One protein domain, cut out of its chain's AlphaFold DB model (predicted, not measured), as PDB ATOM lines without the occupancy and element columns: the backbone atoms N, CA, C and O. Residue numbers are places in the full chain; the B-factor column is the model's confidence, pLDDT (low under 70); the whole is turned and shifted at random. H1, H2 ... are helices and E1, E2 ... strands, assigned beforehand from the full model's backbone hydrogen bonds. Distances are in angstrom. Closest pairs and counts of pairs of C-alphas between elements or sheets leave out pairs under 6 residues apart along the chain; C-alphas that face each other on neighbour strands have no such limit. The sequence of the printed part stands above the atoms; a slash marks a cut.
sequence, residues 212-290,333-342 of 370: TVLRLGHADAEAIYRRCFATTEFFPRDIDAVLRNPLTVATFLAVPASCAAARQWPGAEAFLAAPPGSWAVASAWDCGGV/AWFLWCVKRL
ATOM      1  N   THR A 212      48.452 -45.115  14.467       92.06
ATOM      2  CA  THR A 212      48.513 -46.147  13.433       92.06
ATOM      3  C   THR A 212      48.808 -45.480  12.096       92.06
ATOM      4  O   THR A 212      48.185 -44.479  11.747       92.06
ATOM      5  N   VAL A 213      49.766 -46.032  11.346       93.38
ATOM      6  CA  VAL A 213      50.113 -45.570   9.997       93.38
ATOM      7  C   VAL A 213      49.614 -46.593   8.986       93.38
ATOM      8  O   VAL A 213      50.041 -47.746   8.997       93.38
ATOM      9  N   LEU A 214      48.711 -46.162   8.115       94.88
ATOM     10  CA  LEU A 214      48.112 -46.954   7.050       94.88
ATOM     11  C   LEU A 214      48.769 -46.589   5.719       94.88
ATOM     12  O   LEU A 214      49.034 -45.416   5.457       94.88
ATOM     13  N   ARG A 215      49.009 -47.579   4.858       96.25
ATOM     14  CA  ARG A 215      49.393 -47.337   3.462       96.25
ATOM     15  C   ARG A 215      48.124 -47.278   2.619       96.25
ATOM     16  O   ARG A 215      47.352 -48.231   2.626       96.25
ATOM     17  N   LEU A 216      47.927 -46.180   1.901       96.38
ATOM     18  CA  LEU A 216      46.753 -45.983   1.054       96.38
ATOM     19  C   LEU A 216      46.998 -46.481  -0.373       96.38
ATOM     20  O   LEU A 216      48.113 -46.384  -0.893       96.38
ATOM     21  N   GLY A 217      45.938 -46.972  -1.018       95.94
ATOM     22  CA  GLY A 217      45.923 -47.184  -2.465       95.94
ATOM     23  C   GLY A 217      45.856 -45.855  -3.225       95.94
ATOM     24  O   GLY A 217      45.444 -44.835  -2.672       95.94
ATOM     25  N   HIS A 218      46.233 -45.855  -4.508       95.50
ATOM     26  CA  HIS A 218      46.270 -44.624  -5.314       95.50
ATOM     27  C   HIS A 218      44.908 -43.918  -5.406       95.50
ATOM     28  O   HIS A 218      44.869 -42.699  -5.303       95.50
ATOM     29  N   ALA A 219      43.808 -44.668  -5.549       95.88
ATOM     30  CA  ALA A 219      42.462 -44.093  -5.638       95.88
ATOM     31  C   ALA A 219      42.041 -43.388  -4.336       95.88
ATOM     32  O   ALA A 219      41.538 -42.268  -4.374       95.88
ATOM     33  N   ASP A 220      42.315 -44.002  -3.180       96.25
ATOM     34  CA  ASP A 220      42.032 -43.393  -1.877       96.25
ATOM     35  C   ASP A 220      42.902 -42.153  -1.628       96.25
ATOM     36  O   ASP A 220      42.415 -41.122  -1.164       96.25
ATOM     37  N   ALA A 221      44.194 -42.237  -1.960       95.94
ATOM     38  CA  ALA A 221      45.119 -41.112  -1.853       95.94
ATOM     39  C   ALA A 221      44.683 -39.933  -2.736       95.94
ATOM     40  O   ALA A 221      44.699 -38.787  -2.290       95.94
ATOM     41  N   GLU A 222      44.254 -40.215  -3.968       95.62
ATOM     42  CA  GLU A 222      43.736 -39.215  -4.895       95.62
ATOM     43  C   GLU A 222      42.493 -38.518  -4.333       95.62
ATOM     44  O   GLU A 222      42.454 -37.287  -4.306       95.62
ATOM     45  N   ALA A 223      41.506 -39.279  -3.848       94.12
ATOM     46  CA  ALA A 223      40.282 -38.729  -3.270       94.12
ATOM     47  C   ALA A 223      40.588 -37.796  -2.085       94.12
ATOM     48  O   ALA A 223      40.112 -36.657  -2.044       94.12
ATOM     49  N   ILE A 224      41.468 -38.227  -1.172       92.62
ATOM     50  CA  ILE A 224      41.930 -37.405  -0.044       92.62
ATOM     51  C   ILE A 224      42.634 -36.140  -0.536       92.62
ATOM     52  O   ILE A 224      42.324 -35.043  -0.070       92.62
ATOM     53  N   TYR A 225      43.556 -36.249  -1.495       92.50
ATOM     54  CA  TYR A 225      44.293 -35.088  -1.991       92.50
ATOM     55  C   TYR A 225      43.406 -34.079  -2.709       92.50
ATOM     56  O   TYR A 225      43.483 -32.885  -2.411       92.50
ATOM     57  N   ARG A 226      42.499 -34.532  -3.575       90.50
ATOM     58  CA  ARG A 226      41.532 -33.640  -4.221       90.50
ATOM     59  C   ARG A 226      40.624 -32.975  -3.183       90.50
ATOM     60  O   ARG A 226      40.426 -31.767  -3.250       90.50
ATOM     61  N   ARG A 227      40.129 -33.703  -2.176       86.31
ATOM     62  CA  ARG A 227      39.251 -33.118  -1.147       86.31
ATOM     63  C   ARG A 227      39.966 -32.098  -0.257       86.31
ATOM     64  O   ARG A 227      39.383 -31.068   0.069       86.31
ATOM     65  N   CYS A 228      41.208 -32.371   0.141       84.38
ATOM     66  CA  CYS A 228      41.913 -31.583   1.158       84.38
ATOM     67  C   CYS A 228      42.825 -30.475   0.598       84.38
ATOM     68  O   CYS A 228      43.196 -29.566   1.354       84.38
ATOM     69  N   PHE A 229      43.204 -30.553  -0.684       84.19
ATOM     70  CA  PHE A 229      44.214 -29.677  -1.294       84.19
ATOM     71  C   PHE A 229      43.815 -29.079  -2.650       84.19
ATOM     72  O   PHE A 229      44.569 -28.258  -3.158       84.19
ATOM     73  N   ALA A 230      42.642 -29.385  -3.229       81.75
ATOM     74  CA  ALA A 230      42.253 -28.819  -4.534       81.75
ATOM     75  C   ALA A 230      42.207 -27.280  -4.577       81.75
ATOM     76  O   ALA A 230      42.254 -26.690  -5.653       81.75
ATOM     77  N   THR A 231      42.110 -26.615  -3.423       75.62
ATOM     78  CA  THR A 231      42.144 -25.149  -3.325       75.62
ATOM     79  C   THR A 231      43.527 -24.585  -2.989       75.62
ATOM     80  O   THR A 231      43.665 -23.366  -2.912       75.62
ATOM     81  N   THR A 232      44.526 -25.435  -2.735       79.50
ATOM     82  CA  THR A 232      45.913 -25.034  -2.462       79.50
ATOM     83  C   THR A 232      46.579 -24.571  -3.757       79.50
ATOM     84  O   THR A 232      46.372 -25.167  -4.813       79.50
ATOM     85  N   GLU A 233      47.377 -23.504  -3.708       78.75
ATOM     86  CA  GLU A 233      48.030 -23.002  -4.917       78.75
ATOM     87  C   GLU A 233      49.017 -24.021  -5.497       78.75
ATOM     88  O   GLU A 233      49.715 -24.710  -4.755       78.75
ATOM     89  N   PHE A 234      49.067 -24.081  -6.831       80.25
ATOM     90  CA  PHE A 234      49.826 -25.058  -7.620       80.25
ATOM     91  C   PHE A 234      49.390 -26.522  -7.469       80.25
ATOM     92  O   PHE A 234      50.110 -27.414  -7.909       80.25
ATOM     93  N   PHE A 235      48.211 -26.801  -6.901       85.69
ATOM     94  CA  PHE A 235      47.704 -28.170  -6.858       85.69
ATOM     95  C   PHE A 235      47.520 -28.729  -8.287       85.69
ATOM     96  O   PHE A 235      46.768 -28.136  -9.075       85.69
ATOM     97  N   PRO A 236      48.187 -29.843  -8.647       86.81
ATOM     98  CA  PRO A 236      48.206 -30.356 -10.006       86.81
ATOM     99  C   PRO A 236      46.849 -30.952 -10.358       86.81
ATOM    100  O   PRO A 236      46.239 -31.704  -9.592       86.81
ATOM    101  N   ARG A 237      46.373 -30.645 -11.564       85.50
ATOM    102  CA  ARG A 237      45.138 -31.223 -12.096       85.50
ATOM    103  C   ARG A 237      45.240 -32.747 -12.209       85.50
ATOM    104  O   ARG A 237      44.260 -33.439 -11.929       85.50
ATOM    105  N   ASP A 238      46.417 -33.232 -12.589       90.62
ATOM    106  CA  ASP A 238      46.774 -34.632 -12.828       90.62
ATOM    107  C   ASP A 238      47.427 -35.295 -11.601       90.62
ATOM    108  O   ASP A 238      48.357 -36.091 -11.721       90.62
ATOM    109  N   ILE A 239      46.957 -34.966 -10.392       92.56
ATOM    110  CA  ILE A 239      47.453 -35.560  -9.139       92.56
ATOM    111  C   ILE A 239      47.451 -37.102  -9.155       92.56
ATOM    112  O   ILE A 239      48.301 -37.733  -8.532       92.56
ATOM    113  N   ASP A 240      46.540 -37.720  -9.902       94.38
ATOM    114  CA  ASP A 240      46.483 -39.160 -10.143       94.38
ATOM    115  C   ASP A 240      47.727 -39.689 -10.872       94.38
ATOM    116  O   ASP A 240      48.267 -40.730 -10.492       94.38
ATOM    117  N   ALA A 241      48.233 -38.952 -11.864       93.94
ATOM    118  CA  ALA A 241      49.462 -39.286 -12.575       93.94
ATOM    119  C   ALA A 241      50.695 -39.121 -11.672       93.94
ATOM    120  O   ALA A 241      51.594 -39.962 -11.704       93.94
ATOM    121  N   VAL A 242      50.713 -38.091 -10.814       94.00
ATOM    122  CA  VAL A 242      51.761 -37.907  -9.791       94.00
ATOM    123  C   VAL A 242      51.792 -39.102  -8.835       94.00
ATOM    124  O   VAL A 242      52.850 -39.679  -8.588       94.00
ATOM    125  N   LEU A 243      50.627 -39.511  -8.326       95.62
ATOM    126  CA  LEU A 243      50.489 -40.617  -7.377       95.62
ATOM    127  C   LEU A 243      50.841 -41.981  -7.982       95.62
ATOM    128  O   LEU A 243      51.369 -42.829  -7.272       95.62
ATOM    129  N   ARG A 244      50.557 -42.197  -9.271       95.31
ATOM    130  CA  ARG A 244      50.868 -43.446  -9.992       95.31
ATOM    131  C   ARG A 244      52.288 -43.493 -10.551       95.31
ATOM    132  O   ARG A 244      52.687 -44.528 -11.084       95.31
ATOM    133  N   ASN A 245      53.032 -42.390 -10.480       94.44
ATOM    134  CA  ASN A 245      54.405 -42.346 -10.956       94.44
ATOM    135  C   ASN A 245      55.257 -43.385 -10.197       94.44
ATOM    136  O   ASN A 245      55.165 -43.436  -8.971       94.44
ATOM    137  N   PRO A 246      56.117 -44.172 -10.875       94.06
ATOM    138  CA  PRO A 246      56.970 -45.166 -10.219       94.06
ATOM    139  C   PRO A 246      57.878 -44.615  -9.109       94.06
ATOM    140  O   PRO A 246      58.296 -45.374  -8.238       94.06
ATOM    141  N   LEU A 247      58.192 -43.316  -9.139       94.25
ATOM    142  CA  LEU A 247      58.977 -42.649  -8.101       94.25
ATOM    143  C   LEU A 247      58.148 -42.277  -6.865       94.25
ATOM    144  O   LEU A 247      58.721 -42.043  -5.805       94.25
ATOM    145  N   THR A 248      56.815 -42.268  -6.943       95.50
ATOM    146  CA  THR A 248      55.952 -42.166  -5.759       95.50
ATOM    147  C   THR A 248      55.897 -43.526  -5.063       95.50
ATOM    148  O   THR A 248      55.152 -44.423  -5.447       95.50
ATOM    149  N   VAL A 249      56.690 -43.690  -4.003       95.06
ATOM    150  CA  VAL A 249      56.881 -44.971  -3.304       95.06
ATOM    151  C   VAL A 249      55.600 -45.427  -2.601       95.06
ATOM    152  O   VAL A 249      55.222 -46.605  -2.631       95.06
ATOM    153  N   ALA A 250      54.947 -44.501  -1.900       95.75
ATOM    154  CA  ALA A 250      53.731 -44.763  -1.145       95.75
ATOM    155  C   ALA A 250      53.075 -43.466  -0.668       95.75
ATOM    156  O   ALA A 250      53.737 -42.440  -0.492       95.75
ATOM    157  N   THR A 251      51.784 -43.575  -0.359       96.56
ATOM    158  CA  THR A 251      51.037 -42.587   0.420       96.56
ATOM    159  C   THR A 251      50.681 -43.192   1.768       96.56
ATOM    160  O   THR A 251      50.148 -44.303   1.841       96.56
ATOM    161  N   PHE A 252      50.992 -42.464   2.831       95.44
ATOM    162  CA  PHE A 252      50.779 -42.872   4.209       95.44
ATOM    163  C   PHE A 252      49.742 -41.975   4.870       95.44
ATOM    164  O   PHE A 252      49.771 -40.755   4.712       95.44
ATOM    165  N   LEU A 253      48.858 -42.592   5.644       93.88
ATOM    166  CA  LEU A 253      47.863 -41.931   6.471       93.88
ATOM    167  C   LEU A 253      48.129 -42.283   7.935       93.88
ATOM    168  O   LEU A 253      48.084 -43.450   8.312       93.88
ATOM    169  N   ALA A 254      48.396 -41.277   8.758       92.81
ATOM    170  CA  ALA A 254      48.543 -41.418  10.198       92.81
ATOM    171  C   ALA A 254      47.232 -41.039  10.898       92.81
ATOM    172  O   ALA A 254      46.725 -39.928  10.717       92.81
ATOM    173  N   VAL A 255      46.706 -41.953  11.716       90.88
ATOM    174  CA  VAL A 255      45.466 -41.783  12.491       90.88
ATOM    175  C   VAL A 255      45.653 -42.228  13.946       90.88
ATOM    176  O   VAL A 255      46.549 -43.028  14.227       90.88
ATOM    177  N   PRO A 256      44.817 -41.761  14.893       90.81
ATOM    178  CA  PRO A 256      44.820 -42.253  16.260       90.81
ATOM    179  C   PRO A 256      44.504 -43.748  16.290       90.81
ATOM    180  O   PRO A 256      43.521 -44.184  15.697       90.81
ATOM    181  N   ALA A 257      45.292 -44.532  17.023       90.00
ATOM    182  CA  ALA A 257      45.141 -45.987  17.099       90.00
ATOM    183  C   ALA A 257      43.779 -46.438  17.672       90.00
ATOM    184  O   ALA A 257      43.360 -47.578  17.485       90.00
ATOM    185  N   SER A 258      43.074 -45.547  18.373       87.88
ATOM    186  CA  SER A 258      41.736 -45.789  18.914       87.88
ATOM    187  C   SER A 258      40.610 -45.661  17.883       87.88
ATOM    188  O   SER A 258      39.500 -46.115  18.164       87.88
ATOM    189  N   CYS A 259      40.850 -45.052  16.715       88.25
ATOM    190  CA  CYS A 259      39.792 -44.787  15.742       88.25
ATOM    191  C   CYS A 259      39.427 -46.037  14.921       88.25
ATOM    192  O   CYS A 259      40.229 -46.956  14.750       88.25
ATOM    193  N   ALA A 260      38.205 -46.069  14.377       89.38
ATOM    194  CA  ALA A 260      37.722 -47.203  13.586       89.38
ATOM    195  C   ALA A 260      38.600 -47.477  12.350       89.38
ATOM    196  O   ALA A 260      38.923 -48.633  12.072       89.38
ATOM    197  N   ALA A 261      39.066 -46.417  11.679       89.50
ATOM    198  CA  ALA A 261      39.917 -46.517  10.493       89.50
ATOM    199  C   ALA A 261      41.256 -47.225  10.762       89.50
ATOM    200  O   ALA A 261      41.796 -47.857   9.859       89.50
ATOM    201  N   ALA A 262      41.772 -47.164  11.996       90.19
ATOM    202  CA  ALA A 262      42.993 -47.868  12.386       90.19
ATOM    203  C   ALA A 262      42.814 -49.397  12.418       90.19
ATOM    204  O   ALA A 262      43.783 -50.129  12.224       90.19
ATOM    205  N   ARG A 263      41.589 -49.884  12.665       90.44
ATOM    206  CA  ARG A 263      41.266 -51.321  12.707       90.44
ATOM    207  C   ARG A 263      40.900 -51.854  11.331       90.44
ATOM    208  O   ARG A 263      41.327 -52.940  10.957       90.44
ATOM    209  N   GLN A 264      40.098 -51.089  10.597       93.56
ATOM    210  CA  GLN A 264      39.641 -51.441   9.264       93.56
ATOM    211  C   GLN A 264      39.475 -50.168   8.445       93.56
ATOM    212  O   GLN A 264      38.714 -49.277   8.820       93.56
ATOM    213  N   TRP A 265      40.190 -50.087   7.324       95.00
ATOM    214  CA  TRP A 265      40.104 -48.945   6.423       95.00
ATOM    215  C   TRP A 265      38.718 -48.897   5.755       95.00
ATOM    216  O   TRP A 265      38.369 -49.848   5.052       95.00
ATOM    217  N   PRO A 266      37.923 -47.826   5.948       93.38
ATOM    218  CA  PRO A 266      36.560 -47.750   5.424       93.38
ATOM    219  C   PRO A 266      36.492 -47.243   3.971       93.38
ATOM    220  O   PRO A 266      35.400 -47.133   3.419       93.38
ATOM    221  N   GLY A 267      37.635 -46.911   3.358       95.38
ATOM    222  CA  GLY A 267      37.711 -46.169   2.096       95.38
ATOM    223  C   GLY A 267      37.775 -44.654   2.315       95.38
ATOM    224  O   GLY A 267      37.323 -44.139   3.342       95.38
ATOM    225  N   ALA A 268      38.346 -43.931   1.349       94.38
ATOM    226  CA  ALA A 268      38.574 -42.492   1.472       94.38
ATOM    227  C   ALA A 268      37.287 -41.678   1.673       94.38
ATOM    228  O   ALA A 268      37.254 -40.820   2.548       94.38
ATOM    229  N   GLU A 269      36.221 -41.957   0.919       92.94
ATOM    230  CA  GLU A 269      34.960 -41.199   1.013       92.94
ATOM    231  C   GLU A 269      34.319 -41.314   2.402       92.94
ATOM    232  O   GLU A 269      33.992 -40.308   3.031       92.94
ATOM    233  N   ALA A 270      34.209 -42.538   2.928       93.00
ATOM    234  CA  ALA A 270      33.664 -42.778   4.260       93.00
ATOM    235  C   ALA A 270      34.550 -42.169   5.360       93.00
ATOM    236  O   ALA A 270      34.039 -41.593   6.320       93.00
ATOM    237  N   PHE A 271      35.876 -42.243   5.202       93.12
ATOM    238  CA  PHE A 271      36.819 -41.601   6.116       93.12
ATOM    239  C   PHE A 271      36.666 -40.072   6.122       93.12
ATOM    240  O   PHE A 271      36.640 -39.464   7.187       93.12
ATOM    241  N   LEU A 272      36.539 -39.446   4.950       89.62
ATOM    242  CA  LEU A 272      36.413 -37.991   4.803       89.62
ATOM    243  C   LEU A 272      35.039 -37.456   5.226       89.62
ATOM    244  O   LEU A 272      34.934 -36.271   5.544       89.62
ATOM    245  N   ALA A 273      34.003 -38.297   5.245       89.94
ATOM    246  CA  ALA A 273      32.682 -37.935   5.754       89.94
ATOM    247  C   ALA A 273      32.672 -37.748   7.282       89.94
ATOM    248  O   ALA A 273      31.944 -36.896   7.788       89.94
ATOM    249  N   ALA A 274      33.487 -38.518   8.010       85.81
ATOM    250  CA  ALA A 274      33.606 -38.442   9.466       85.81
ATOM    251  C   ALA A 274      35.051 -38.733   9.934       85.81
ATOM    252  O   ALA A 274      35.308 -39.776  10.549       85.81
ATOM    253  N   PRO A 275      36.019 -37.843   9.638       85.94
ATOM    254  CA  PRO A 275      37.411 -38.066  10.004       85.94
ATOM    255  C   PRO A 275      37.615 -37.921  11.523       85.94
ATOM    256  O   PRO A 275      36.884 -37.183  12.187       85.94
ATOM    257  N   PRO A 276      38.628 -38.587  12.107       84.50
ATOM    258  CA  PRO A 276      38.981 -38.389  13.509       84.50
ATOM    259  C   PRO A 276      39.491 -36.958  13.757       84.50
ATOM    260  O   PRO A 276      40.023 -36.312  12.856       84.50
ATOM    261  N   GLY A 277      39.422 -36.492  15.008       74.94
ATOM    262  CA  GLY A 277      39.811 -35.120  15.383       74.94
ATOM    263  C   GLY A 277      41.287 -34.751  15.154       74.94
ATOM    264  O   GLY A 277      41.647 -33.580  15.235       74.94
ATOM    265  N   SER A 278      42.156 -35.720  14.852       80.69
ATOM    266  CA  SER A 278      43.535 -35.484  14.416       80.69
ATOM    267  C   SER A 278      43.964 -36.583  13.456       80.69
ATOM    268  O   SER A 278      43.744 -37.758  13.735       80.69
ATOM    269  N   TRP A 279      44.560 -36.206  12.330       87.69
ATOM    270  CA  TRP A 279      45.135 -37.116  11.343       87.69
ATOM    271  C   TRP A 279      46.072 -36.351  10.407       87.69
ATOM    272  O   TRP A 279      46.039 -35.115  10.338       87.69
ATOM    273  N   ALA A 280      46.909 -37.094   9.689       88.62
ATOM    274  CA  ALA A 280      47.795 -36.533   8.683       88.62
ATOM    275  C   ALA A 280      48.023 -37.495   7.527       88.62
ATOM    276  O   ALA A 280      48.038 -38.710   7.708       88.62
ATOM    277  N   VAL A 281      48.255 -36.931   6.350       90.88
ATOM    278  CA  VAL A 281      48.588 -37.669   5.135       90.88
ATOM    279  C   VAL A 281      49.901 -37.136   4.569       90.88
ATOM    280  O   VAL A 281      50.201 -35.951   4.717       90.88
ATOM    281  N   ALA A 282      50.698 -38.015   3.972       93.25
ATOM    282  CA  ALA A 282      51.899 -37.643   3.238       93.25
ATOM    283  C   ALA A 282      52.228 -38.702   2.185       93.25
ATOM    284  O   ALA A 282      52.054 -39.900   2.420       93.25
ATOM    285  N   SER A 283      52.774 -38.269   1.056       95.88
ATOM    286  CA  SER A 283      53.343 -39.162   0.045       95.88
ATOM    287  C   SER A 283      54.858 -39.030   0.025       95.88
ATOM    288  O   SER A 283      55.399 -37.957   0.293       95.88
ATOM    289  N   ALA A 284      55.541 -40.127  -0.288       95.62
ATOM    290  CA  ALA A 284      56.992 -40.173  -0.410       95.62
ATOM    291  C   ALA A 284      57.398 -40.329  -1.877       95.62
ATOM    292  O   ALA A 284      56.945 -41.258  -2.547       95.62
ATOM    293  N   TRP A 285      58.262 -39.437  -2.348       94.62
ATOM    294  CA  TRP A 285      58.894 -39.496  -3.663       94.62
ATOM    295  C   TRP A 285      60.360 -39.910  -3.534       94.62
ATOM    296  O   TRP A 285      61.103 -39.312  -2.753       94.62
ATOM    297  N   ASP A 286      60.784 -40.920  -4.290       94.12
ATOM    298  CA  ASP A 286      62.167 -41.382  -4.328       94.12
ATOM    299  C   ASP A 286      63.012 -40.513  -5.264       94.12
ATOM    300  O   ASP A 286      63.003 -40.677  -6.486       94.12
ATOM    301  N   CYS A 287      63.797 -39.597  -4.692       90.88
ATOM    302  CA  CYS A 287      64.718 -38.781  -5.479       90.88
ATOM    303  C   CYS A 287      65.893 -39.602  -6.029       90.88
ATOM    304  O   CYS A 287      66.554 -39.143  -6.955       90.88
ATOM    305  N   GLY A 288      66.162 -40.803  -5.499       89.38
ATOM    306  CA  GLY A 288      67.273 -41.653  -5.930       89.38
ATOM    307  C   GLY A 288      67.176 -42.124  -7.382       89.38
ATOM    308  O   GLY A 288      68.203 -42.441  -7.983       89.38
ATOM    309  N   GLY A 289      65.970 -42.127  -7.960       85.19
ATOM    310  CA  GLY A 289      65.749 -42.379  -9.387       85.19
ATOM    311  C   GLY A 289      66.051 -41.186 -10.304       85.19
ATOM    312  O   GLY A 289      66.082 -41.360 -11.521       85.19
ATOM    313  N   VAL A 290      66.277 -39.995  -9.739       85.69
ATOM    314  CA  VAL A 290      66.464 -38.729 -10.472       85.69
ATOM    315  C   VAL A 290      67.859 -38.151 -10.241       85.69
ATOM    316  O   VAL A 290      68.502 -37.675 -11.178       85.69
ATOM    317  N   ALA A 333      67.736 -39.213  -1.162       91.00
ATOM    318  CA  ALA A 333      66.739 -38.668  -0.256       91.00
ATOM    319  C   ALA A 333      65.342 -39.075  -0.715       91.00
ATOM    320  O   ALA A 333      65.108 -39.295  -1.903       91.00
ATOM    321  N   TRP A 334      64.414 -39.135   0.233       92.75
ATOM    322  CA  TRP A 334      62.992 -39.168  -0.071       92.75
ATOM    323  C   TRP A 334      62.406 -37.790   0.178       92.75
ATOM    324  O   TRP A 334      62.614 -37.208   1.246       92.75
ATOM    325  N   PHE A 335      61.667 -37.277  -0.797       91.75
ATOM    326  CA  PHE A 335      60.912 -36.052  -0.629       91.75
ATOM    327  C   PHE A 335      59.506 -36.383  -0.148       91.75
ATOM    328  O   PHE A 335      58.730 -37.043  -0.842       91.75
ATOM    329  N   LEU A 336      59.191 -35.939   1.065       92.50
ATOM    330  CA  LEU A 336      57.849 -36.052   1.616       92.50
ATOM    331  C   LEU A 336      57.037 -34.832   1.195       92.50
ATOM    332  O   LEU A 336      57.429 -33.698   1.468       92.50
ATOM    333  N   TRP A 337      55.897 -35.070   0.559       89.69
ATOM    334  CA  TRP A 337      55.029 -34.021   0.036       89.69
ATOM    335  C   TRP A 337      53.585 -34.200   0.502       89.69
ATOM    336  O   TRP A 337      53.202 -35.253   1.017       89.69
ATOM    337  N   CYS A 338      52.801 -33.123   0.380       80.44
ATOM    338  CA  CYS A 338      51.441 -33.020   0.923       80.44
ATOM    339  C   CYS A 338      51.316 -33.250   2.440       80.44
ATOM    340  O   CYS A 338      50.244 -33.606   2.920       80.44
ATOM    341  N   VAL A 339      52.375 -32.991   3.214       72.06
ATOM    342  CA  VAL A 339      52.327 -33.110   4.678       72.06
ATOM    343  C   VAL A 339      51.403 -32.037   5.255       72.06
ATOM    344  O   VAL A 339      51.744 -30.853   5.277       72.06
ATOM    345  N   LYS A 340      50.225 -32.438   5.738       67.69
ATOM    346  CA  LYS A 340      49.261 -31.531   6.378       67.69
ATOM    347  C   LYS A 340      48.552 -32.230   7.533       67.69
ATOM    348  O   LYS A 340      48.051 -33.342   7.374       67.69
ATOM    349  N   ARG A 341      48.485 -31.558   8.687       66.31
ATOM    350  CA  ARG A 341      47.556 -31.913   9.770       66.31
ATOM    351  C   ARG A 341      46.157 -31.459   9.373       66.31
ATOM    352  O   ARG A 341      45.988 -30.324   8.933       66.31
ATOM    353  N   LEU A 342      45.165 -32.322   9.562       65.00
ATOM    354  CA  LEU A 342      43.799 -32.088   9.091       65.00
ATOM    355  C   LEU A 342      42.738 -32.155  10.217       65.00
ATOM    356  O   LEU A 342      41.596 -32.511   9.952       65.00
TER     357      LEU A 342
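What this domain is: This is residues 212 to 290 and 333 to 342 of the 370 residues of the protein "N-acetyltransferase domain-containing protein" of Ensete ventricosum (UniProt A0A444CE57). A twisted wall of four antiparallel strands has a helical hairpin, H1 and H2, packed on one face, with H1 crossing the strands. Two short helices, H3 and H4, sit toward the end of the wall where E2 ends, and H4 packs on the first part of H1. The printed part has 89 residues with four named helices and four named strands, in the order E1 H1 H2 E2 H3 H4 E3 E4, and the sheet runs E1 E2 E3 E4. The class is mixed, helices and strands; the whole is compact, with a radius of gyration of the C-alphas of 12.9 A, and only just elongated, with spans of 39 by 26 by 20 A.

Where its parts are: E1 is residues 212 to 216, 12.5 A long, beginning at C-alpha 212 (48.513, -46.147, 13.433). H1 is residues 218 to 229, 15.6 A, and H2 is residues 239 to 244, 8.6 A. E2, residues 248 to 256, is 24.7 A long and begins at C-alpha 248 (55.952, -42.166, -5.759). H3 is residues 260 to 263, 5.5 A, and H4 is residues 268 to 273, 8.6 A. E3 is residues 280 to 286, 20.0 A. E4, residues 334 to 341, is 19.7 A long, bends by 57 degrees at residue 338 and ends at C-alpha 341 (47.556, -31.913, 9.770).

How they stand to each other: Edge strand E1 is antiparallel to E2 at 143 degrees, with N 214 and O 253 2.8 A apart. E2 and E3 are antiparallel at 159 degrees, with N 252 and O 282 at 2.8 A. E3 and edge strand E4 are antiparallel at 167 degrees, with N 285 and O 335 at 2.9 A. These N and O pairs are within hydrogen-bond range. H1 and H2 lie on the same face, two layers of helices and sheet. H1, at a height of 9.5 A over the sheet, runs across the strands, at 66 degrees to E2 on the local plane. H2, at a height of 10.1 A, is over E2 and runs slantwise to it at 49 degrees on the local plane. H1 and H2 form a helical hairpin and touch, closest at the C-alphas of Glu 222 and Asp 240, 5.9 A, with a shallow tilt of 28 degrees, opposite ways. H1 touches H4 with residues 220 to 224 alone, closest at the C-alphas of Asp 220 and Ala 268, 4.9 A. H4 is not on the sheet, and H3 only grazes it with residues 261 to 263. Every O i to N i+4 pair is within hydrogen-bond range in H1, H2 and H4; H3 is too short for such a pair.

The domain as a whole: The C-alphas of Ser 258 and Val 290, the two farthest apart, are 39.0 A apart. Residues 291 to 332 are cut out, and C-alphas 290 and 333 are 10.2 A apart across the cut, which lies in the link from E3 to E4. Of the links that are printed whole, none is long. The mean pLDDT of the printed part is 89.7, and residues 340 to 342 are under 70.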